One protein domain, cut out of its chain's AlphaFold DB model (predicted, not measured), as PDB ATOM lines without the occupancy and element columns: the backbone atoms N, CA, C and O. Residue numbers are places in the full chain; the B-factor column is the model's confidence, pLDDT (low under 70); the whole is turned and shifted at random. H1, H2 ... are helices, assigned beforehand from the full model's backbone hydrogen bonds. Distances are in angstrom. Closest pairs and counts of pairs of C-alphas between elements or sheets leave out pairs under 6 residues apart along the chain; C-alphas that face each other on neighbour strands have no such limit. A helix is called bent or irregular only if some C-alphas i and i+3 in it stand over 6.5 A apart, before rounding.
ATOM      1  N   GLN A  49     161.376 183.133 126.417       60.88
ATOM      2  CA  GLN A  49     161.285 182.502 127.740       60.88
ATOM      3  C   GLN A  49     160.694 183.421 128.820       60.88
ATOM      4  O   GLN A  49     159.917 182.955 129.654       60.88
ATOM      5  N   THR A  50     161.056 184.708 128.822       56.62
ATOM      6  CA  THR A  50     160.542 185.684 129.799       56.62
ATOM      7  C   THR A  50     159.144 186.138 129.399       56.62
ATOM      8  O   THR A  50     158.230 186.116 130.223       56.62
ATOM      9  N   ASN A  51     158.955 186.437 128.112       62.06
ATOM     10  CA  ASN A  51     157.665 186.871 127.583       62.06
ATOM     11  C   ASN A  51     156.624 185.742 127.634       62.06
ATOM     12  O   ASN A  51     155.482 185.977 128.001       62.06
ATOM     13  N   GLY A  52     157.025 184.485 127.426       67.00
ATOM     14  CA  GLY A  52     156.104 183.351 127.521       67.00
ATOM     15  C   GLY A  52     155.514 183.141 128.924       67.00
ATOM     16  O   GLY A  52     154.406 182.626 129.051       67.00
ATOM     17  N   LYS A  53     156.207 183.557 129.998       71.44
ATOM     18  CA  LYS A  53     155.652 183.481 131.361       71.44
ATOM     19  C   LYS A  53     154.580 184.537 131.595       71.44
ATOM     20  O   LYS A  53     153.543 184.211 132.167       71.44
ATOM     21  N   ILE A  54     154.831 185.774 131.164       74.25
ATOM     22  CA  ILE A  54     153.867 186.861 131.337       74.25
ATOM     23  C   ILE A  54     152.654 186.665 130.421       74.25
ATOM     24  O   ILE A  54     151.524 186.793 130.876       74.25
ATOM     25  N   GLU A  55     152.867 186.220 129.180       79.00
ATOM     26  CA  GLU A  55     151.794 185.841 128.253       79.00
ATOM     27  C   GLU A  55     150.916 184.727 128.841       79.00
ATOM     28  O   GLU A  55     149.692 184.828 128.815       79.00
ATOM     29  N   LYS A  56     151.519 183.701 129.457       81.94
ATOM     30  CA  LYS A  56     150.776 182.618 130.123       81.94
ATOM     31  C   LYS A  56     150.023 183.087 131.369       81.94
ATOM     32  O   LYS A  56     148.928 182.590 131.638       81.94
ATOM     33  N   TRP A  57     150.585 184.033 132.123       82.19
ATOM     34  CA  TRP A  57     149.891 184.667 133.243       82.19
ATOM     35  C   TRP A  57     148.648 185.416 132.751       82.19
ATOM     36  O   TRP A  57     147.557 185.171 133.260       82.19
ATOM     37  N   PHE A  58     148.788 186.245 131.710       82.25
ATOM     38  CA  PHE A  58     147.670 186.987 131.123       82.25
ATOM     39  C   PHE A  58     146.609 186.069 130.512       82.25
ATOM     40  O   PHE A  58     145.424 186.298 130.729       82.25
ATOM     41  N   ASP A  59     147.001 185.006 129.808       85.44
ATOM     42  CA  ASP A  59     146.066 183.991 129.301       85.44
ATOM     43  C   ASP A  59     145.294 183.320 130.448       85.44
ATOM     44  O   ASP A  59     144.075 183.168 130.381       85.44
ATOM     45  N   THR A  60     145.972 182.992 131.554       87.12
ATOM     46  CA  THR A  60     145.314 182.440 132.751       87.12
ATOM     47  C   THR A  60     144.354 183.456 133.371       87.12
ATOM     48  O   THR A  60     143.225 183.111 133.708       87.12
ATOM     49  N   TYR A  61     144.769 184.717 133.483       87.94
ATOM     50  CA  TYR A  61     143.915 185.787 133.983       87.94
ATOM     51  C   TYR A  61     142.653 185.940 133.132       87.94
ATOM     52  O   TYR A  61     141.555 185.885 133.669       87.94
ATOM     53  N   GLN A  62     142.777 186.036 131.809       89.44
ATOM     54  CA  GLN A  62     141.625 186.200 130.915       89.44
ATOM     55  C   GLN A  62     140.646 185.020 130.977       89.44
ATOM     56  O   GLN A  62     139.439 185.225 130.887       89.44
ATOM     57  N   ARG A  63     141.143 183.793 131.167       89.75
ATOM     58  CA  ARG A  63     140.295 182.595 131.273       89.75
ATOM     59  C   ARG A  63     139.514 182.527 132.578       89.75
ATOM     60  O   ARG A  63     138.332 182.214 132.551       89.75
ATOM     61  N   PHE A  64     140.181 182.793 133.699       87.56
ATOM     62  CA  PHE A  64     139.632 182.519 135.028       87.56
ATOM     63  C   PHE A  64     139.143 183.776 135.754       87.56
ATOM     64  O   PHE A  64     138.490 183.661 136.784       87.56
ATOM     65  N   ARG A  65     139.408 184.991 135.246       86.94
ATOM     66  CA  ARG A  65     139.004 186.236 135.921       86.94
ATOM     67  C   ARG A  65     137.508 186.268 136.220       86.94
ATOM     68  O   ARG A  65     137.151 186.756 137.283       86.94
ATOM     69  N   GLY A  66     136.658 185.759 135.328       89.12
ATOM     70  CA  GLY A  66     135.204 185.744 135.529       89.12
ATOM     71  C   GLY A  66     134.718 184.862 136.686       89.12
ATOM     72  O   GLY A  66     133.568 184.995 137.084       89.12
ATOM     73  N   GLU A  67     135.571 183.991 137.229       91.38
ATOM     74  CA  GLU A  67     135.232 183.078 138.329       91.38
ATOM     75  C   GLU A  67     135.443 183.696 139.721       91.38
ATOM     76  O   GLU A  67     135.054 183.090 140.712       91.38
ATOM     77  N   PHE A  68     136.038 184.891 139.807       90.88
ATOM     78  CA  PHE A  68     136.353 185.551 141.079       90.88
ATOM     79  C   PHE A  68     135.612 186.879 141.216       90.88
ATOM     80  O   PHE A  68     135.392 187.589 140.231       90.88
ATOM     81  N   GLU A  69     135.309 187.298 142.438       88.75
ATOM     82  CA  GLU A  69     134.658 188.586 142.683       88.75
ATOM     83  C   GLU A  69     135.671 189.737 142.585       88.75
ATOM     84  O   GLU A  69     135.390 190.780 141.990       88.75
ATOM     85  N   SER A  70     136.908 189.517 143.040       91.19
ATOM     86  CA  SER A  70     137.968 190.537 143.086       91.19
ATOM     87  C   SER A  70     139.276 190.103 142.421       91.19
ATOM     88  O   SER A  70     139.515 188.925 142.146       91.19
ATOM     89  N   PHE A  71     140.144 191.081 142.150       86.38
ATOM     90  CA  PHE A  71     141.495 190.809 141.660       86.38
ATOM     91  C   PHE A  71     142.337 190.112 142.733       86.38
ATOM     92  O   PHE A  71     143.077 189.181 142.426       86.38
ATOM     93  N   GLU A  72     142.188 190.525 143.987       88.31
ATOM     94  CA  GLU A  72     142.875 189.962 145.145       88.31
ATOM     95  C   GLU A  72     142.569 188.471 145.296       88.31
ATOM     96  O   GLU A  72     143.482 187.666 145.471       88.31
ATOM     97  N   GLU A  73     141.299 188.090 145.161       87.06
ATOM     98  CA  GLU A  73     140.864 186.695 145.217       87.06
ATOM     99  C   GLU A  73     141.474 185.865 144.077       87.06
ATOM    100  O   GLU A  73     142.036 184.793 144.322       87.06
ATOM    101  N   PHE A  74     141.471 186.403 142.851       90.50
ATOM    102  CA  PHE A  74     142.160 185.778 141.722       90.50
ATOM    103  C   PHE A  74     143.656 185.586 142.012       90.50
ATOM    104  O   PHE A  74     144.193 184.508 141.764       90.50
ATOM    105  N   VAL A  75     144.345 186.604 142.540       86.94
ATOM    106  CA  VAL A  75     145.786 186.536 142.841       86.94
ATOM    107  C   VAL A  75     146.069 185.489 143.914       86.94
ATOM    108  O   VAL A  75     147.014 184.710 143.773       86.94
ATOM    109  N   GLN A  76     145.248 185.422 144.963       87.25
ATOM    110  CA  GLN A  76     145.380 184.405 146.007       87.25
ATOM    111  C   GLN A  76     145.190 182.993 145.448       87.25
ATOM    112  O   GLN A  76     145.989 182.107 145.755       87.25
ATOM    113  N   TRP A  77     144.172 182.781 144.614       87.44
ATOM    114  CA  TRP A  77     143.950 181.500 143.946       87.44
ATOM    115  C   TRP A  77     145.099 181.144 143.000       87.44
ATOM    116  O   TRP A  77     145.640 180.039 143.070       87.44
ATOM    117  N   TYR A  78     145.523 182.090 142.161       85.00
ATOM    118  CA  TYR A  78     146.600 181.904 141.192       85.00
ATOM    119  C   TYR A  78     147.894 181.481 141.894       85.00
ATOM    120  O   TYR A  78     148.539 180.519 141.485       85.00
ATOM    121  N   ASN A  79     148.225 182.140 143.006       83.25
ATOM    122  CA  ASN A  79     149.425 181.864 143.790       83.25
ATOM    123  C   ASN A  79     149.380 180.537 144.566       83.25
ATOM    124  O   ASN A  79     150.439 180.002 144.882       83.25
ATOM    125  N   LYS A  80     148.188 179.999 144.858       81.00
ATOM    126  CA  LYS A  80     147.993 178.688 145.507       81.00
ATOM    127  C   LYS A  80     147.873 177.536 144.510       81.00
ATOM    128  O   LYS A  80     148.009 176.373 144.879       81.00
ATOM    129  N   ARG A  81     147.592 177.832 143.239       77.44
ATOM    130  CA  ARG A  81     147.401 176.817 142.203       77.44
ATOM    131  C   ARG A  81     148.736 176.150 141.850       77.44
ATOM    132  O   ARG A  81     149.690 176.856 141.517       77.44
ATOM    133  N   PRO A  82     148.801 174.812 141.755       66.12
ATOM    134  CA  PRO A  82     149.989 174.136 141.248       66.12
ATOM    135  C   PRO A  82     150.281 174.583 139.807       66.12
ATOM    136  O   PRO A  82     149.415 174.568 138.921       66.12
ATOM    137  N   HIS A  83     151.509 175.039 139.572       68.12
ATOM    138  CA  HIS A  83     151.951 175.539 138.275       68.12
ATOM    139  C   HIS A  83     152.838 174.497 137.594       68.12
ATOM    140  O   HIS A  83     154.013 174.367 137.911       68.12
ATOM    141  N   GLY A  84     152.301 173.795 136.589       51.62
ATOM    142  CA  GLY A  84     152.967 172.663 135.919       51.62
ATOM    143  C   GLY A  84     154.293 172.953 135.192       51.62
ATOM    144  O   GLY A  84     154.841 172.052 134.570       51.62
ATOM    145  N   THR A  85     154.820 174.181 135.240       50.06
ATOM    146  CA  THR A  85     156.155 174.526 134.711       50.06
ATOM    147  C   THR A  85     157.256 174.436 135.786       50.06
ATOM    148  O   THR A  85     158.436 174.395 135.449       50.06
ATOM    149  N   LEU A  86     156.898 174.398 137.074       49.88
ATOM    150  CA  LEU A  86     157.806 174.148 138.195       49.88
ATOM    151  C   LEU A  86     157.617 172.686 138.612       49.88
ATOM    152  O   LEU A  86     156.679 172.369 139.324       49.88
ATOM    153  N   LYS A  87     158.459 171.795 138.071       44.75
ATOM    154  CA  LYS A  87     158.549 170.358 138.402       44.75
ATOM    155  C   LYS A  87     157.194 169.641 138.551       44.75
ATOM    156  O   LYS A  87     156.627 169.547 139.636       44.75
ATOM    157  N   LEU A  88     156.745 169.004 137.467       41.84
ATOM    158  CA  LEU A  88     155.597 168.078 137.460       41.84
ATOM    159  C   LEU A  88     155.693 166.942 138.505       41.84
ATOM    160  O   LEU A  88     154.688 166.298 138.780       41.84
ATOM    161  N   GLU A  89     156.862 166.728 139.116       44.97
ATOM    162  CA  GLU A  89     157.085 165.746 140.182       44.97
ATOM    163  C   GLU A  89     156.810 166.276 141.607       44.97
ATOM    164  O   GLU A  89     156.776 165.472 142.533       44.97
ATOM    165  N   GLN A  90     156.603 167.590 141.818       47.53
ATOM    166  CA  GLN A  90     156.488 168.166 143.175       47.53
ATOM    167  C   GLN A  90     155.244 169.032 143.468       47.53
ATOM    168  O   GLN A  90     155.100 169.446 144.610       47.53
ATOM    169  N   LEU A  91     154.314 169.267 142.526       51.69
ATOM    170  CA  LEU A  91     153.068 170.036 142.780       51.69
ATOM    171  C   LEU A  91     153.288 171.377 143.528       51.69
ATOM    172  O   LEU A  91     152.419 171.820 144.273       51.69
ATOM    173  N   GLU A  92     154.430 172.039 143.332       51.97
ATOM    174  CA  GLU A  92     154.739 173.275 144.057       51.97
ATOM    175  C   GLU A  92     153.902 174.442 143.510       51.97
ATOM    176  O   GLU A  92     153.836 174.695 142.297       51.97
ATOM    177  N   SER A  93     153.239 175.163 144.414       61.62
ATOM    178  CA  SER A  93     152.603 176.438 144.095       61.62
ATOM    179  C   SER A  93     153.652 177.562 144.031       61.62
ATOM    180  O   SER A  93     154.747 177.443 144.593       61.62
ATOM    181  N   PRO A  94     153.357 178.696 143.372       63.50
ATOM    182  CA  PRO A  94     154.190 179.898 143.462       63.50
ATOM    183  C   PRO A  94     154.527 180.332 144.895       63.50
ATOM    184  O   PRO A  94     155.621 180.847 145.135       63.50
ATOM    185  N   GLN A  95     153.609 180.127 145.844       60.44
ATOM    186  CA  GLN A  95     153.845 180.408 147.264       60.44
ATOM    187  C   GLN A  95     154.924 179.491 147.836       60.44
ATOM    188  O   GLN A  95     155.884 179.984 148.425       60.44
ATOM    189  N   ASP A  96     154.831 178.189 147.569       62.88
ATOM    190  CA  ASP A  96     155.802 177.200 148.053       62.88
ATOM    191  C   ASP A  96     157.204 177.467 147.492       62.88
ATOM    192  O   ASP A  96     158.197 177.413 148.216       62.88
ATOM    193  N   ALA A  97     157.290 177.845 146.213       59.84
ATOM    194  CA  ALA A  97     158.559 178.141 145.553       59.84
ATOM    195  C   ALA A  97     159.205 179.465 146.012       59.84
ATOM    196  O   ALA A  97     160.423 179.629 145.904       59.84
ATOM    197  N   SER A  98     158.406 180.433 146.475       62.12
ATOM    198  CA  SER A  98     158.888 181.759 146.890       62.12
ATOM    199  C   SER A  98     159.094 181.895 148.401       62.12
ATOM    200  O   SER A  98     159.850 182.772 148.825       62.12
TER     201      SER A  98
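This is residues 49 to 98 of the 103 residues of the protein "Mobile element protein" of Methanosarcina horonobensis HB-1 = JCM 15518 (UniProt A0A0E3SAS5). Two helices, the long H1 and the shorter H2, meet near a tight turn as an open V. Beyond H2 a long loop, residues 81 to 93, swings out and folds back to the short H3, which packs on the end of H2. The printed part has 50 residues with three named helices, H1, H2, H3, and no named strand: all helix. It is only just compact, close to loose, with a radius of gyration of the C-alphas of 11.4 A and spans of 32 by 22 by 16 A.

H1, residues 49 to 67, begins at C-alpha 49 (161.285, 182.502, 127.740) and measures 28.1 A. It has a kink of 27 degrees near residue 61 and is irregular, C-alphas 63 and 66 being 7.3 A apart. H2, residues 71 to 80, measures 14.3 A. H3, residues 94 to 98, measures 6.1 A and ends at C-alpha 98 (158.888, 181.759, 146.890).

H1 touches H2 with residues 61 to 65 alone; the closest C-alphas, of Arg 65 and Phe 74, are 6.6 A apart. They run opposite ways at a steep tilt of 61 degrees. H2 touches H3, closest at the C-alphas of Asn 79 and Pro 94, 5.2 A. H1 and H3 are apart. Every O i to N i+4 pair is within hydrogen-bond range in H2 and H3, and 11 of 15 in H1.

The C-alphas of Glu 69 and Glu 89, the two farthest apart, are 32.1 A apart. The printed part has no cut. The link from H1 to H2 is tight, that from H2 to H3 long. Model pLDDT is under 70 in residues 49 to 52 and 82 to 98.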